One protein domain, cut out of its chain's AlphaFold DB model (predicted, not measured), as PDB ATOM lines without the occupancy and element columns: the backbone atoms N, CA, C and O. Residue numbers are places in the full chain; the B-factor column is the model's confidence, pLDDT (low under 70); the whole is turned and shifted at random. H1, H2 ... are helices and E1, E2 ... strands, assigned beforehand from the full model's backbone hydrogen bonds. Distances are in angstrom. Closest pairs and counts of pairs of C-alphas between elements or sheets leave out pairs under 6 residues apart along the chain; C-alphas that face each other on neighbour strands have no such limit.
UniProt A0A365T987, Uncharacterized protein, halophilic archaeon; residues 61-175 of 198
ATOM      1  N   GLU A  61      76.595 -18.887  20.316       45.66
ATOM      2  CA  GLU A  61      75.930 -17.723  19.728       45.66
ATOM      3  C   GLU A  61      75.214 -17.992  18.389       45.66
ATOM      4  O   GLU A  61      74.300 -17.253  18.023       45.66
ATOM      5  N   ASP A  62      75.594 -19.052  17.678       44.62
ATOM      6  CA  ASP A  62      75.003 -19.479  16.406       44.62
ATOM      7  C   ASP A  62      73.969 -20.607  16.586       44.62
ATOM      8  O   ASP A  62      73.305 -21.008  15.624       44.62
ATOM      9  N   LEU A  63      73.801 -21.117  17.814       49.84
ATOM     10  CA  LEU A  63      72.734 -22.051  18.163       49.84
ATOM     11  C   LEU A  63      71.430 -21.270  18.334       49.84
ATOM     12  O   LEU A  63      71.174 -20.680  19.381       49.84
ATOM     13  N   ARG A  64      70.592 -21.265  17.298       49.19
ATOM     14  CA  ARG A  64      69.221 -20.758  17.412       49.19
ATOM     15  C   ARG A  64      68.287 -21.907  17.744       49.19
ATOM     16  O   ARG A  64      68.234 -22.864  16.979       49.19
ATOM     17  N   TYR A  65      67.556 -21.803  18.845       55.41
ATOM     18  CA  TYR A  65      66.370 -22.622  19.074       55.41
ATOM     19  C   TYR A  65      65.166 -21.790  18.670       55.41
ATOM     20  O   TYR A  65      65.144 -20.598  18.981       55.41
ATOM     21  N   PRO A  66      64.159 -22.394  18.036       65.50
ATOM     22  CA  PRO A  66      62.817 -21.889  18.223       65.50
ATOM     23  C   PRO A  66      62.493 -22.040  19.709       65.50
ATOM     24  O   PRO A  66      62.393 -23.153  20.239       65.50
ATOM     25  N   GLU A  67      62.482 -20.899  20.389       67.94
ATOM     26  CA  GLU A  67      62.306 -20.790  21.827       67.94
ATOM     27  C   GLU A  67      60.931 -20.205  22.103       67.94
ATOM     28  O   GLU A  67      60.625 -19.065  21.757       67.94
ATOM     29  N   PHE A  68      60.093 -21.011  22.740       81.06
ATOM     30  CA  PHE A  68      58.751 -20.602  23.111       81.06
ATOM     31  C   PHE A  68      58.779 -20.061  24.538       81.06
ATOM     32  O   PHE A  68      58.855 -20.829  25.500       81.06
ATOM     33  N   VAL A  69      58.751 -18.731  24.659       81.81
ATOM     34  CA  VAL A  69      58.866 -18.017  25.938       81.81
ATOM     35  C   VAL A  69      57.488 -17.670  26.500       81.81
ATOM     36  O   VAL A  69      56.679 -16.978  25.866       81.81
ATOM     37  N   PHE A  70      57.248 -18.095  27.736       86.44
ATOM     38  CA  PHE A  70      56.026 -17.817  28.481       86.44
ATOM     39  C   PHE A  70      56.311 -16.890  29.664       86.44
ATOM     40  O   PHE A  70      57.279 -17.067  30.394       86.44
ATOM     41  N   GLU A  71      55.442 -15.902  29.885       81.56
ATOM     42  CA  GLU A  71      55.604 -14.917  30.972       81.56
ATOM     43  C   GLU A  71      55.122 -15.437  32.336       81.56
ATOM     44  O   GLU A  71      55.308 -14.786  33.363       81.56
ATOM     45  N   SER A  72      54.451 -16.590  32.352       79.06
ATOM     46  CA  SER A  72      53.894 -17.193  33.561       79.06
ATOM     47  C   SER A  72      53.749 -18.705  33.420       79.06
ATOM     48  O   SER A  72      53.561 -19.209  32.311       79.06
ATOM     49  N   GLY A  73      53.764 -19.393  34.562       83.19
ATOM     50  CA  GLY A  73      53.688 -20.846  34.666       83.19
ATOM     51  C   GLY A  73      55.035 -21.457  35.043       83.19
ATOM     52  O   GLY A  73      56.071 -20.830  34.857       83.19
ATOM     53  N   ASP A  74      54.988 -22.670  35.584       83.44
ATOM     54  CA  ASP A  74      56.149 -23.366  36.136       83.44
ATOM     55  C   ASP A  74      56.557 -24.546  35.238       83.44
ATOM     56  O   ASP A  74      55.701 -25.265  34.702       83.44
ATOM     57  N   VAL A  75      57.861 -24.803  35.144       82.25
ATOM     58  CA  VAL A  75      58.407 -26.076  34.657       82.25
ATOM     59  C   VAL A  75      58.769 -26.940  35.862       82.25
ATOM     60  O   VAL A  75      59.529 -26.534  36.736       82.25
ATOM     61  N   ALA A  76      58.219 -28.150  35.926       84.81
ATOM     62  CA  ALA A  76      58.578 -29.103  36.967       84.81
ATOM     63  C   ALA A  76      59.984 -29.685  36.739       84.81
ATOM     64  O   ALA A  76      60.479 -29.745  35.616       84.81
ATOM     65  N   SER A  77      60.600 -30.225  37.793       81.38
ATOM     66  CA  SER A  77      61.959 -30.798  37.742       81.38
ATOM     67  C   SER A  77      62.134 -31.976  36.768       81.38
ATOM     68  O   SER A  77      63.254 -32.385  36.479       81.38
ATOM     69  N   ASP A  78      61.038 -32.592  36.317       76.38
ATOM     70  CA  ASP A  78      61.028 -33.657  35.306       76.38
ATOM     71  C   ASP A  78      60.766 -33.138  33.876       76.38
ATOM     72  O   ASP A  78      60.700 -33.932  32.936       76.38
ATOM     73  N   GLY A  79      60.644 -31.820  33.705       79.69
ATOM     74  CA  GLY A  79      60.368 -31.143  32.441       79.69
ATOM     75  C   GLY A  79      58.883 -31.039  32.088       79.69
ATOM     76  O   GLY A  79      58.563 -30.573  30.996       79.69
ATOM     77  N   ALA A  80      57.969 -31.472  32.963       86.50
ATOM     78  CA  ALA A  80      56.534 -31.341  32.724       86.50
ATOM     79  C   ALA A  80      56.052 -29.889  32.897       86.50
ATOM     80  O   ALA A  80      56.439 -29.208  33.847       86.50
ATOM     81  N   PHE A  81      55.156 -29.439  32.011       89.12
ATOM     82  CA  PHE A  81      54.535 -28.110  32.060       89.12
ATOM     83  C   PHE A  81      53.142 -28.085  31.390       89.12
ATOM     84  O   PHE A  81      52.818 -28.949  30.575       89.12
ATOM     85  N   ASP A  82      52.325 -27.080  31.723       90.94
ATOM     86  CA  ASP A  82      51.073 -26.693  31.034       90.94
ATOM     87  C   ASP A  82      51.056 -25.157  30.948       90.94
ATOM     88  O   ASP A  82      50.612 -24.475  31.873       90.94
ATOM     89  N   LEU A  83      51.637 -24.620  29.871       87.69
ATOM     90  CA  LEU A  83      51.857 -23.184  29.670       87.69
ATOM     91  C   LEU A  83      50.899 -22.640  28.613       87.69
ATOM     92  O   LEU A  83      50.573 -23.318  27.636       87.69
ATOM     93  N   ARG A  84      50.435 -21.403  28.808       90.00
ATOM     94  CA  ARG A  84      49.511 -20.724  27.891       90.00
ATOM     95  C   ARG A  84      49.883 -19.261  27.752       90.00
ATOM     96  O   ARG A  84      50.301 -18.630  28.720       90.00
ATOM     97  N   ARG A  85      49.686 -18.730  26.551       89.19
ATOM     98  CA  ARG A  85      49.875 -17.321  26.218       89.19
ATOM     99  C   ARG A  85      48.864 -16.932  25.148       89.19
ATOM    100  O   ARG A  85      48.608 -17.717  24.238       89.19
ATOM    101  N   ASP A  86      48.312 -15.735  25.276       91.88
ATOM    102  CA  ASP A  86      47.529 -15.114  24.215       91.88
ATOM    103  C   ASP A  86      48.494 -14.447  23.228       91.88
ATOM    104  O   ASP A  86      49.400 -13.725  23.646       91.88
ATOM    105  N   LEU A  87      48.308 -14.711  21.935       91.06
ATOM    106  CA  LEU A  87      49.120 -14.158  20.852       91.06
ATOM    107  C   LEU A  87      48.227 -13.382  19.890       91.06
ATOM    108  O   LEU A  87      47.109 -13.809  19.577       91.06
ATOM    109  N   ASP A  88      48.727 -12.261  19.389       93.25
ATOM    110  CA  ASP A  88      48.118 -11.605  18.245       93.25
ATOM    111  C   ASP A  88      48.467 -12.314  16.922       93.25
ATOM    112  O   ASP A  88      49.115 -13.360  16.874       93.25
ATOM    113  N   ARG A  89      47.962 -11.781  15.807       90.06
ATOM    114  CA  ARG A  89      48.118 -12.420  14.497       90.06
ATOM    115  C   ARG A  89      49.563 -12.450  13.999       90.06
ATOM    116  O   ARG A  89      49.915 -13.408  13.313       90.06
ATOM    117  N   GLU A  90      50.333 -11.397  14.246       93.50
ATOM    118  CA  GLU A  90      51.724 -11.309  13.795       93.50
ATOM    119  C   GLU A  90      52.578 -12.249  14.649       93.50
ATOM    120  O   GLU A  90      53.274 -13.099  14.102       93.50
ATOM    121  N   GLU A  91      52.379 -12.224  15.971       90.00
ATOM    122  CA  GLU A  91      53.049 -13.136  16.903       90.00
ATOM    123  C   GLU A  91      52.744 -14.616  16.604       90.00
ATOM    124  O   GLU A  91      53.641 -15.458  16.645       90.00
ATOM    125  N   MET A  92      51.493 -14.953  16.257       90.88
ATOM    126  CA  MET A  92      51.129 -16.315  15.842       90.88
ATOM    127  C   MET A  92      51.870 -16.768  14.579       90.88
ATOM    128  O   MET A  92      52.176 -17.953  14.454       90.88
ATOM    129  N   ALA A  93      52.111 -15.869  13.621       88.88
ATOM    130  CA  ALA A  93      52.817 -16.218  12.391       88.88
ATOM    131  C   ALA A  93      54.288 -16.536  12.684       88.88
ATOM    132  O   ALA A  93      54.762 -17.596  12.277       88.88
ATOM    133  N   ASP A  94      54.950 -15.684  13.467       84.88
ATOM    134  CA  ASP A  94      56.337 -15.885  13.888       84.88
ATOM    135  C   ASP A  94      56.490 -17.202  14.674       84.88
ATOM    136  O   ASP A  94      57.363 -18.015  14.376       84.88
ATOM    137  N   TRP A  95      55.564 -17.490  15.600       88.56
ATOM    138  CA  TRP A  95      55.552 -18.750  16.356       88.56
ATOM    139  C   TRP A  95      55.409 -19.992  15.470       88.56
ATOM    140  O   TRP A  95      55.995 -21.038  15.760       88.56
ATOM    141  N   LEU A  96      54.618 -19.913  14.398       89.75
ATOM    142  CA  LEU A  96      54.461 -21.021  13.455       89.75
ATOM    143  C   LEU A  96      55.710 -21.219  12.590       89.75
ATOM    144  O   LEU A  96      56.047 -22.364  12.283       89.75
ATOM    145  N   GLU A  97      56.401 -20.142  12.211       84.19
ATOM    146  CA  GLU A  97      57.684 -20.221  11.502       84.19
ATOM    147  C   GLU A  97      58.766 -20.853  12.384       84.19
ATOM    148  O   GLU A  97      59.467 -21.767  11.938       84.19
ATOM    149  N   ASP A  98      58.834 -20.454  13.653       82.38
ATOM    150  CA  ASP A  98      59.733 -21.041  14.644       82.38
ATOM    151  C   ASP A  98      59.424 -22.528  14.871       82.38
ATOM    152  O   ASP A  98      60.323 -23.371  14.805       82.38
ATOM    153  N   LEU A  99      58.149 -22.899  15.042       85.19
ATOM    154  CA  LEU A  99      57.757 -24.305  15.174       85.19
ATOM    155  C   LEU A  99      58.147 -25.121  13.937       85.19
ATOM    156  O   LEU A  99      58.682 -26.222  14.073       85.19
ATOM    157  N   ALA A 100      57.918 -24.589  12.735       83.50
ATOM    158  CA  ALA A 100      58.332 -25.242  11.497       83.50
ATOM    159  C   ALA A 100      59.859 -25.427  11.440       83.50
ATOM    160  O   ALA A 100      60.335 -26.499  11.058       83.50
ATOM    161  N   GLY A 101      60.626 -24.424  11.879       77.44
ATOM    162  CA  GLY A 101      62.075 -24.514  12.031       77.44
ATOM    163  C   GLY A 101      62.501 -25.610  13.010       77.44
ATOM    164  O   GLY A 101      63.393 -26.393  12.686       77.44
ATOM    165  N   GLY A 102      61.828 -25.712  14.158       74.50
ATOM    166  CA  GLY A 102      62.118 -26.693  15.211       74.50
ATOM    167  C   GLY A 102      61.812 -28.125  14.797       74.50
ATOM    168  O   GLY A 102      62.574 -29.044  15.091       74.50
ATOM    169  N   LEU A 103      60.732 -28.312  14.038       78.44
ATOM    170  CA  LEU A 103      60.399 -29.591  13.416       78.44
ATOM    171  C   LEU A 103      61.437 -30.002  12.372       78.44
ATOM    172  O   LEU A 103      61.834 -31.161  12.341       78.44
ATOM    173  N   ALA A 104      61.912 -29.061  11.553       74.12
ATOM    174  CA  ALA A 104      62.954 -29.342  10.569       74.12
ATOM    175  C   ALA A 104      64.305 -29.674  11.229       74.12
ATOM    176  O   ALA A 104      65.052 -30.511  10.719       74.12
ATOM    177  N   SER A 105      64.631 -29.044  12.364       67.31
ATOM    178  CA  SER A 105      65.858 -29.335  13.116       67.31
ATOM    179  C   SER A 105      65.757 -30.512  14.080       67.31
ATOM    180  O   SER A 105      66.800 -30.994  14.505       67.31
ATOM    181  N   HIS A 106      64.551 -31.006  14.378       74.69
ATOM    182  CA  HIS A 106      64.274 -31.999  15.426       74.69
ATOM    183  C   HIS A 106      64.577 -31.510  16.852       74.69
ATOM    184  O   HIS A 106      64.720 -32.324  17.763       74.69
ATOM    185  N   ASP A 107      64.624 -30.193  17.067       75.00
ATOM    186  CA  ASP A 107      64.979 -29.577  18.349       75.00
ATOM    187  C   ASP A 107      64.052 -28.397  18.667       75.00
ATOM    188  O   ASP A 107      63.877 -27.500  17.842       75.00
ATOM    189  N   VAL A 108      63.482 -28.379  19.876       78.25
ATOM    190  CA  VAL A 108      62.601 -27.305  20.376       78.25
ATOM    191  C   VAL A 108      62.976 -26.946  21.812       78.25
ATOM    192  O   VAL A 108      63.297 -27.836  22.604       78.25
ATOM    193  N   ALA A 109      62.902 -25.661  22.168       81.88
ATOM    194  CA  ALA A 109      63.088 -25.188  23.536       81.88
ATOM    195  C   ALA A 109      61.832 -24.481  24.069       81.88
ATOM    196  O   ALA A 109      61.135 -23.783  23.333       81.88
ATOM    197  N   VAL A 110      61.558 -24.658  25.360       81.94
ATOM    198  CA  VAL A 110      60.482 -23.974  26.085       81.94
ATOM    199  C   VAL A 110      61.071 -23.303  27.313       81.94
ATOM    200  O   VAL A 110      61.812 -23.939  28.065       81.94
ATOM    201  N   GLU A 111      60.721 -22.038  27.519       78.31
ATOM    202  CA  GLU A 111      61.181 -21.234  28.649       78.31
ATOM    203  C   GLU A 111      60.008 -20.663  29.449       78.31
ATOM    204  O   GLU A 111      58.993 -20.221  28.902       78.31
ATOM    205  N   SER A 112      60.191 -20.659  30.766       78.44
ATOM    206  CA  SER A 112      59.319 -20.044  31.758       78.44
ATOM    207  C   SER A 112      60.156 -19.232  32.757       78.44
ATOM    208  O   SER A 112      61.373 -19.423  32.820       78.44
ATOM    209  N   PRO A 113      59.539 -18.390  33.607       75.75
ATOM    210  CA  PRO A 113      60.266 -17.653  34.641       75.75
ATOM    211  C   PRO A 113      61.008 -18.537  35.654       75.75
ATOM    212  O   PRO A 113      61.911 -18.049  36.329       75.75
ATOM    213  N   ASP A 114      60.630 -19.811  35.771       75.12
ATOM    214  CA  ASP A 114      61.168 -20.743  36.767       75.12
ATOM    215  C   ASP A 114      62.114 -21.791  36.160       75.12
ATOM    216  O   ASP A 114      62.638 -22.641  36.878       75.12
ATOM    217  N   GLY A 115      62.359 -21.748  34.845       71.44
ATOM    218  CA  GLY A 115      63.256 -22.698  34.197       71.44
ATOM    219  C   GLY A 115      63.057 -22.866  32.696       71.44
ATOM    220  O   GLY A 115      62.151 -22.287  32.092       71.44
ATOM    221  N   TYR A 116      63.901 -23.711  32.103       79.50
ATOM    222  CA  TYR A 116      63.882 -24.031  30.677       79.50
ATOM    223  C   TYR A 116      64.037 -25.532  30.407       79.50
ATOM    224  O   TYR A 116      64.705 -26.260  31.150       79.50
ATOM    225  N   VAL A 117      63.441 -25.995  29.304       78.75
ATOM    226  CA  VAL A 117      63.546 -27.377  28.816       78.75
ATOM    227  C   VAL A 117      63.884 -27.388  27.336       78.75
ATOM    228  O   VAL A 117      63.279 -26.656  26.555       78.75
ATOM    229  N   THR A 118      64.805 -28.262  26.931       80.75
ATOM    230  CA  THR A 118      65.047 -28.574  25.516       80.75
ATOM    231  C   THR A 118      64.594 -29.989  25.189       80.75
ATOM    232  O   THR A 118      64.759 -30.922  25.982       80.75
ATOM    233  N   PHE A 119      64.023 -30.158  24.002       78.94
ATOM    234  CA  PHE A 119      63.467 -31.410  23.514       78.94
ATOM    235  C   PHE A 119      64.114 -31.814  22.201       78.94
ATOM    236  O   PHE A 119      64.213 -30.996  21.292       78.94
ATOM    237  N   GLY A 120      64.435 -33.102  22.086       77.56
ATOM    238  CA  GLY A 120      64.520 -33.756  20.786       77.56
ATOM    239  C   GLY A 120      63.106 -34.146  20.364       77.56
ATOM    240  O   GLY A 120      62.422 -34.853  21.118       77.56
ATOM    241  N   VAL A 121      62.654 -33.675  19.204       79.50
ATOM    242  CA  VAL A 121      61.282 -33.872  18.719       79.50
ATOM    243  C   VAL A 121      61.243 -34.724  17.456       79.50
ATOM    244  O   VAL A 121      62.094 -34.624  16.579       79.50
ATOM    245  N   GLY A 122      60.230 -35.577  17.371       78.06
ATOM    246  CA  GLY A 122      59.885 -36.361  16.196       78.06
ATOM    247  C   GLY A 122      58.415 -36.180  15.831       78.06
ATOM    248  O   GLY A 122      57.618 -35.623  16.596       78.06
ATOM    249  N   ALA A 123      58.051 -36.684  14.654       83.31
ATOM    250  CA  ALA A 123      56.685 -36.609  14.160       83.31
ATOM    251  C   ALA A 123      55.686 -37.327  15.089       83.31
ATOM    252  O   ALA A 123      55.991 -38.340  15.728       83.31
ATOM    253  N   GLY A 124      54.470 -36.792  15.133       87.50
ATOM    254  CA  GLY A 124      53.316 -37.415  15.769       87.50
ATOM    255  C   GLY A 124      52.060 -37.145  14.947       87.50
ATOM    256  O   GLY A 124      52.065 -37.357  13.738       87.50
ATOM    257  N   ASP A 125      50.998 -36.672  15.591       92.06
ATOM    258  CA  ASP A 125      49.683 -36.497  14.972       92.06
ATOM    259  C   ASP A 125      49.339 -35.017  14.757       92.06
ATOM    260  O   ASP A 125      49.801 -34.136  15.483       92.06
ATOM    261  N   VAL A 126      48.461 -34.742  13.791       94.19
ATOM    262  CA  VAL A 126      47.864 -33.416  13.584       94.19
ATOM    263  C   VAL A 126      46.351 -33.536  13.671       94.19
ATOM    264  O   VAL A 126      45.746 -34.388  13.020       94.19
ATOM    265  N   ALA A 127      45.735 -32.666  14.465       95.50
ATOM    266  CA  ALA A 127      44.292 -32.571  14.610       95.50
ATOM    267  C   ALA A 127      43.810 -31.161  14.266       95.50
ATOM    268  O   ALA A 127      44.481 -30.164  14.535       95.50
ATOM    269  N   MET A 128      42.619 -31.086  13.678       97.00
ATOM    270  CA  MET A 128      41.947 -29.832  13.371       97.00
ATOM    271  C   MET A 128      40.466 -29.965  13.707       97.00
ATOM    272  O   MET A 128      39.833 -30.965  13.364       97.00
ATOM    273  N   SER A 129      39.915 -28.955  14.369       97.69
ATOM    274  CA  SER A 129      38.500 -28.888  14.722       97.69
ATOM    275  C   SER A 129      37.964 -27.482  14.525       97.69
ATOM    276  O   SER A 129      38.687 -26.506  14.686       97.69
ATOM    277  N   PHE A 130      36.679 -27.388  14.199       97.50
ATOM    278  CA  PHE A 130      35.966 -26.123  14.143       97.50
ATOM    279  C   PHE A 130      34.666 -26.243  14.937       97.50
ATOM    280  O   PHE A 130      33.850 -27.116  14.629       97.50
ATOM    281  N   ASP A 131      34.492 -25.383  15.937       97.12
ATOM    282  CA  ASP A 131      33.250 -25.256  16.697       97.12
ATOM    283  C   ASP A 131      32.487 -24.007  16.229       97.12
ATOM    284  O   ASP A 131      32.929 -22.883  16.493       97.12
ATOM    285  N   PRO A 132      31.382 -24.154  15.475       96.31
ATOM    286  CA  PRO A 132      30.616 -23.009  15.005       96.31
ATOM    287  C   PRO A 132      29.891 -22.319  16.171       96.31
ATOM    288  O   PRO A 132      28.982 -22.886  16.775       96.31
ATOM    289  N   GLY A 133      30.238 -21.060  16.432       94.62
ATOM    290  CA  GLY A 133      29.458 -20.176  17.300       94.62
ATOM    291  C   GLY A 133      28.265 -19.546  16.572       94.62
ATOM    292  O   GLY A 133      28.059 -19.770  15.379       94.62
ATOM    293  N   GLU A 134      27.477 -18.734  17.287       93.06
ATOM    294  CA  GLU A 134      26.301 -18.058  16.707       93.06
ATOM    295  C   GLU A 134      26.677 -17.075  15.581       93.06
ATOM    296  O   GLU A 134      25.975 -17.016  14.574       93.06
ATOM    297  N   ASP A 135      27.810 -16.374  15.716       94.25
ATOM    298  CA  ASP A 135      28.329 -15.424  14.715       94.25
ATOM    299  C   ASP A 135      29.776 -15.733  14.285       94.25
ATOM    300  O   ASP A 135      30.123 -15.632  13.108       94.25
ATOM    301  N   VAL A 136      30.635 -16.118  15.237       94.12
ATOM    302  CA  VAL A 136      32.047 -16.470  15.025       94.12
ATOM    303  C   VAL A 136      32.313 -17.797  15.727       94.12
ATOM    304  O   VAL A 136      31.949 -17.958  16.889       94.12
ATOM    305  N   GLY A 137      32.915 -18.747  15.012       93.06
ATOM    306  CA  GLY A 137      33.332 -20.034  15.569       93.06
ATOM    307  C   GLY A 137      34.806 -20.072  15.953       93.06
ATOM    308  O   GLY A 137      35.584 -19.203  15.561       93.06
ATOM    309  N   GLU A 138      35.184 -21.108  16.689       96.38
ATOM    310  CA  GLU A 138      36.565 -21.371  17.082       96.38
ATOM    311  C   GLU A 138      37.184 -22.402  16.136       96.38
ATOM    312  O   GLU A 138      36.675 -23.514  15.999       96.38
ATOM    313  N   LEU A 139      38.279 -22.035  15.467       95.19
ATOM    314  CA  LEU A 139      39.121 -22.963  14.715       95.19
ATOM    315  C   LEU A 139      40.319 -23.341  15.586       95.19
ATOM    316  O   LEU A 139      41.124 -22.478  15.928       95.19
ATOM    317  N   SER A 140      40.467 -24.628  15.879       95.69
ATOM    318  CA  SER A 140      41.610 -25.169  16.613       95.69
ATOM    319  C   SER A 140      42.467 -26.018  15.677       95.69
ATOM    320  O   SER A 140      41.959 -26.890  14.966       95.69
ATOM    321  N   VAL A 141      43.777 -25.784  15.700       94.56
ATOM    322  CA  VAL A 141      44.786 -26.606  15.021       94.56
ATOM    323  C   VAL A 141      45.780 -27.065  16.078       94.56
ATOM    324  O   VAL A 141      46.286 -26.249  16.845       94.56
ATOM    325  N   THR A 142      46.044 -28.366  16.155       94.19
ATOM    326  CA  THR A 142      46.924 -28.940  17.177       94.19
ATOM    327  C   THR A 142      47.902 -29.916  16.546       94.19
ATOM    328  O   THR A 142      47.496 -30.893  15.916       94.19
ATOM    329  N   PHE A 143      49.190 -29.666  16.764       91.19
ATOM    330  CA  PHE A 143      50.278 -30.578  16.429       91.19
ATOM    331  C   PHE A 143      50.698 -31.311  17.702       91.19
ATOM    332  O   PHE A 143      51.038 -30.686  18.703       91.19
ATOM    333  N   SER A 144      50.652 -32.637  17.675       91.88
ATOM    334  CA  SER A 144      51.128 -33.496  18.756       91.88
ATOM    335  C   SER A 144      52.466 -34.087  18.345       91.88
ATOM    336  O   SER A 144      52.532 -34.841  17.379       91.88
ATOM    337  N   LEU A 145      53.529 -33.748  19.068       88.12
ATOM    338  CA  LEU A 145      54.884 -34.202  18.758       88.12
ATOM    339  C   LEU A 145      55.314 -35.293  19.729       88.12
ATOM    340  O   LEU A 145      55.015 -35.236  20.923       88.12
ATOM    341  N   ARG A 146      56.067 -36.274  19.229       85.75
ATOM    342  CA  ARG A 146      56.818 -37.169  20.111       85.75
ATOM    343  C   ARG A 146      58.040 -36.400  20.579       85.75
ATOM    344  O   ARG A 146      58.855 -36.006  19.756       85.75
ATOM    345  N   ALA A 147      58.172 -36.184  21.879       83.31
ATOM    346  CA  ALA A 147      59.268 -35.404  22.434       83.31
ATOM    347  C   ALA A 147      59.985 -36.188  23.532       83.31
ATOM    348  O   ALA A 147      59.352 -36.869  24.342       83.31
ATOM    349  N   LYS A 148      61.313 -36.066  23.574       80.50
ATOM    350  CA  LYS A 148      62.136 -36.529  24.690       80.50
ATOM    351  C   LYS A 148      62.835 -35.319  25.313       80.50
ATOM    352  O   LYS A 148      63.560 -34.641  24.583       80.50
ATOM    353  N   PRO A 149      62.663 -35.052  26.620       77.75
ATOM    354  CA  PRO A 149      63.421 -34.001  27.281       77.75
ATOM    355  C   PRO A 149      64.902 -34.376  27.254       77.75
ATOM    356  O   PRO A 149      65.299 -35.487  27.624       77.75
ATOM    357  N   MET A 150      65.705 -33.448  26.760       73.31
ATOM    358  CA  MET A 150      67.147 -33.590  26.608       73.31
ATOM    359  C   MET A 150      67.878 -32.886  27.740       73.31
ATOM    360  O   MET A 150      68.879 -33.397  28.245       73.31
ATOM    361  N   PHE A 151      67.353 -31.738  28.155       72.94
ATOM    362  CA  PHE A 151      67.871 -30.960  29.261       72.94
ATOM    363  C   PHE A 151      66.730 -30.222  29.961       72.94
ATOM    364  O   PHE A 151      65.837 -29.712  29.290       72.94
ATOM    365  N   VAL A 152      66.777 -30.175  31.291       78.19
ATOM    366  CA  VAL A 152      65.845 -29.436  32.154       78.19
ATOM    367  C   VAL A 152      66.695 -28.657  33.150       78.19
ATOM    368  O   VAL A 152      67.586 -29.243  33.773       78.19
ATOM    369  N   ALA A 153      66.438 -27.363  33.300       74.38
ATOM    370  CA  ALA A 153      67.014 -26.569  34.375       74.38
ATOM    371  C   ALA A 153      65.986 -25.651  35.014       74.38
ATOM    372  O   ALA A 153      65.157 -25.060  34.328       74.38
ATOM    373  N   ASP A 154      66.160 -25.471  36.318       77.88
ATOM    374  CA  ASP A 154      65.352 -24.607  37.181       77.88
ATOM    375  C   ASP A 154      65.935 -23.173  37.264       77.88
ATOM    376  O   ASP A 154      65.688 -22.434  38.214       77.88
ATOM    377  N   ASP A 155      66.809 -22.813  36.316       72.31
ATOM    378  CA  ASP A 155      67.422 -21.487  36.184       72.31
ATOM    379  C   ASP A 155      67.282 -21.028  34.724       72.31
ATOM    380  O   ASP A 155      68.019 -21.532  33.863       72.31
ATOM    381  N   PRO A 156      66.339 -20.118  34.416       66.19
ATOM    382  CA  PRO A 156      66.126 -19.639  33.048       66.19
ATOM    383  C   PRO A 156      67.310 -18.809  32.525       66.19
ATOM    384  O   PRO A 156      67.572 -18.804  31.323       66.19
ATOM    385  N   ASP A 157      68.088 -18.185  33.419       65.75
ATOM    386  CA  ASP A 157      69.295 -17.422  33.074       65.75
ATOM    387  C   ASP A 157      70.543 -18.322  32.952       65.75
ATOM    388  O   ASP A 157      71.649 -17.864  32.628       65.75
ATOM    389  N   GLY A 158      70.385 -19.624  33.213       58.47
ATOM    390  CA  GLY A 158      71.439 -20.620  33.119       58.47
ATOM    391  C   GLY A 158      71.993 -20.756  31.698       58.47
ATOM    392  O   GLY A 158      71.341 -20.470  30.694       58.47
ATOM    393  N   ARG A 159      73.236 -21.243  31.573       51.12
ATOM    394  CA  ARG A 159      73.848 -21.466  30.253       51.12
ATOM    395  C   ARG A 159      73.024 -22.486  29.457       51.12
ATOM    396  O   ARG A 159      73.058 -23.677  29.765       51.12
ATOM    397  N   LYS A 160      72.368 -22.014  28.398       56.62
ATOM    398  CA  LYS A 160      71.624 -22.838  27.442       56.62
ATOM    399  C   LYS A 160      72.587 -23.727  26.643       56.62
ATOM    400  O   LYS A 160      73.594 -23.254  26.107       56.62
ATOM    401  N   VAL A 161      72.310 -25.029  26.597       49.31
ATOM    402  CA  VAL A 161      73.044 -26.035  25.807       49.31
ATOM    403  C   VAL A 161      72.087 -26.685  24.809       49.31
ATOM    404  O   VAL A 161      70.980 -27.052  25.191       49.31
ATOM    405  N   GLY A 162      72.491 -26.884  23.552       45.38
ATOM    406  CA  GLY A 162      71.653 -27.663  22.630       45.38
ATOM    407  C   GLY A 162      72.101 -27.738  21.163       45.38
ATOM    408  O   GLY A 162      73.268 -27.518  20.832       45.38
ATOM    409  N   ALA A 163      71.134 -28.119  20.326       40.56
ATOM    410  CA  ALA A 163      71.234 -28.495  18.922       40.56
ATOM    411  C   ALA A 163      70.432 -27.566  17.969       40.56
ATOM    412  O   ALA A 163      69.708 -26.670  18.385       40.56
ATOM    413  N   ARG A 164      70.742 -27.662  16.671       49.81
ATOM    414  CA  ARG A 164      70.835 -26.523  15.736       49.81
ATOM    415  C   ARG A 164      69.512 -26.181  15.036       49.81
ATOM    416  O   ARG A 164      69.109 -26.920  14.144       49.81
ATOM    417  N   GLY A 165      68.958 -24.989  15.258       35.28
ATOM    418  CA  GLY A 165      67.930 -24.402  14.391       35.28
ATOM    419  C   GLY A 165      68.417 -24.227  12.950       35.28
ATOM    420  O   GLY A 165      69.307 -23.429  12.650       35.28
ATOM    421  N   GLY A 166      67.837 -25.014  12.046       36.91
ATOM    422  CA  GLY A 166      67.901 -24.832  10.596       36.91
ATOM    423  C   GLY A 166      69.237 -25.084   9.877       36.91
ATOM    424  O   GLY A 166      69.237 -25.067   8.650       36.91
ATOM    425  N   ARG A 167      70.377 -25.323  10.556       30.73
ATOM    426  CA  ARG A 167      71.691 -25.553   9.895       30.73
ATOM    427  C   ARG A 167      72.566 -26.651  10.539       30.73
ATOM    428  O   ARG A 167      73.657 -26.380  11.024       30.73
ATOM    429  N   GLY A 168      72.074 -27.894  10.511       30.97
ATOM    430  CA  GLY A 168      72.811 -29.166  10.322       30.97
ATOM    431  C   GLY A 168      74.027 -29.554  11.194       30.97
ATOM    432  O   GLY A 168      75.037 -28.873  11.181       30.97
ATOM    433  N   PHE A 169      73.945 -30.750  11.799       36.81
ATOM    434  CA  PHE A 169      74.965 -31.691  12.326       36.81
ATOM    435  C   PHE A 169      75.727 -31.460  13.653       36.81
ATOM    436  O   PHE A 169      76.566 -30.576  13.823       36.81
ATOM    437  N   VAL A 170      75.516 -32.418  14.565       38.88
ATOM    438  CA  VAL A 170      76.452 -32.809  15.630       38.88
ATOM    439  C   VAL A 170      77.633 -33.570  14.983       38.88
ATOM    440  O   VAL A 170      77.374 -34.431  14.142       38.88
ATOM    441  N   PRO A 171      78.907 -33.292  15.322       35.47
ATOM    442  CA  PRO A 171      80.073 -33.946  14.704       35.47
ATOM    443  C   PRO A 171      80.122 -35.462  14.943       35.47
ATOM    444  O   PRO A 171      79.844 -35.916  16.052       35.47
ATOM    445  N   VAL A 172      80.531 -36.252  13.941       33.66
ATOM    446  CA  VAL A 172      80.613 -37.726  14.028       33.66
ATOM    447  C   VAL A 172      81.536 -38.206  15.157       33.66
ATOM    448  O   VAL A 172      81.251 -39.244  15.753       33.66
ATOM    449  N   GLU A 173      82.570 -37.461  15.557       34.00
ATOM    450  CA  GLU A 173      83.402 -37.823  16.718       34.00
ATOM    451  C   GLU A 173      82.644 -37.733  18.053       34.00
ATOM    452  O   GLU A 173      82.892 -38.547  18.941       34.00
ATOM    453  N   MET A 174      81.659 -36.828  18.191       39.38
ATOM    454  CA  MET A 174      80.755 -36.792  19.361       39.38
ATOM    455  C   MET A 174      79.776 -37.972  19.384       39.38
ATOM    456  O   MET A 174      79.035 -38.153  20.344       39.38
ATOM    457  N   LEU A 175      79.748 -38.755  18.311       36.72
ATOM    458  CA  LEU A 175      78.801 -39.830  18.067       36.72
ATOM    459  C   LEU A 175      79.487 -41.203  17.979       36.72
ATOM    460  O   LEU A 175      78.804 -42.225  17.914       36.72
TER     461      LEU A 175
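What this domain is: This is residues 61 to 175 of the 198 residues of an uncharacterized protein of halophilic archaeon (UniProt A0A365T987). A small, twisted sheet has one helix, H1, packed over one face, and its last two strands, E3 and E4, bend sharply and run on together as a long hairpin arm that makes the longest axis. The turn at the arm's tip, residues 132 to 137, sticks out, and a tail with no named element, residues 154 to 175, ends toward the opposite end of that axis. The printed part has 115 residues with one named helix and four named strands, along the chain E1 H1 E2 E3 E4; the sheet has the order E1 E2 E3 E4 and is mixed, and the class is mixed, helices and strands. The whole is only just compact, close to loose, with a radius of gyration of the C-alphas of 15.9 A, and it spans 59 by 29 by 25 A.

How they stand to each other: E1, residues 67 to 69, is an edge strand. It is parallel to its neighbour E2, residues 107 to 112, at 18 degrees, with N 68 and O 109 3.0 A apart, within hydrogen-bond range. Between them in the chain comes H1, residues 89 to 105, in a strand-helix-strand unit, two parallel neighbour strands with a helix between, whose crossover is right-handed. H1 is on one face of the sheet, two layers in all, at a height over the sheet of 7.3 A. It lies only just over E2, on which 3 of its 17 C-alphas fall, and runs only just slantwise to the strands, at 30.3 degrees to E2 on the local plane. The closest C-alphas of H1 and E2 are those of Gly 102 and Val 108, 5.2 A apart. Every O i to N i+4 pair in H1 is within hydrogen-bond range. E2, E3, residues 115 to 131, and E4, residues 138 to 153, form a meander, each strand the antiparallel neighbour of the one before. In the hairpin E2 and E3, N 110 and O 117 are 2.9 A apart. In the hairpin E3 and E4, N 118 and O 151 are 3.0 A apart, as are N 129 and O 140. E3 bends by 100 degrees at residue 120, and E4 by 95 degrees at residue 150. E1 and E4 are apart.

Where its parts are: E1 begins at C-alpha 67, (62.306, -20.790, 21.827), and is 6.0 A long. H1 measures 24.6 A, and E2 17.4 A. E3 measures 34.8 A and ends at C-alpha 131, (33.250, -25.256, 16.697). E4 measures 35.4 A and ends at C-alpha 153, (67.014, -26.569, 34.375).

The domain as a whole: The two C-alphas farthest apart, those of Glu 134 and Glu 173, are 60.4 A apart. The printed part has no cut. The link E1 to H1, 19 residues, is long. Mean pLDDT of the printed part is 75.8; residues 61 to 67, 105 and 156 to 175 are under 70.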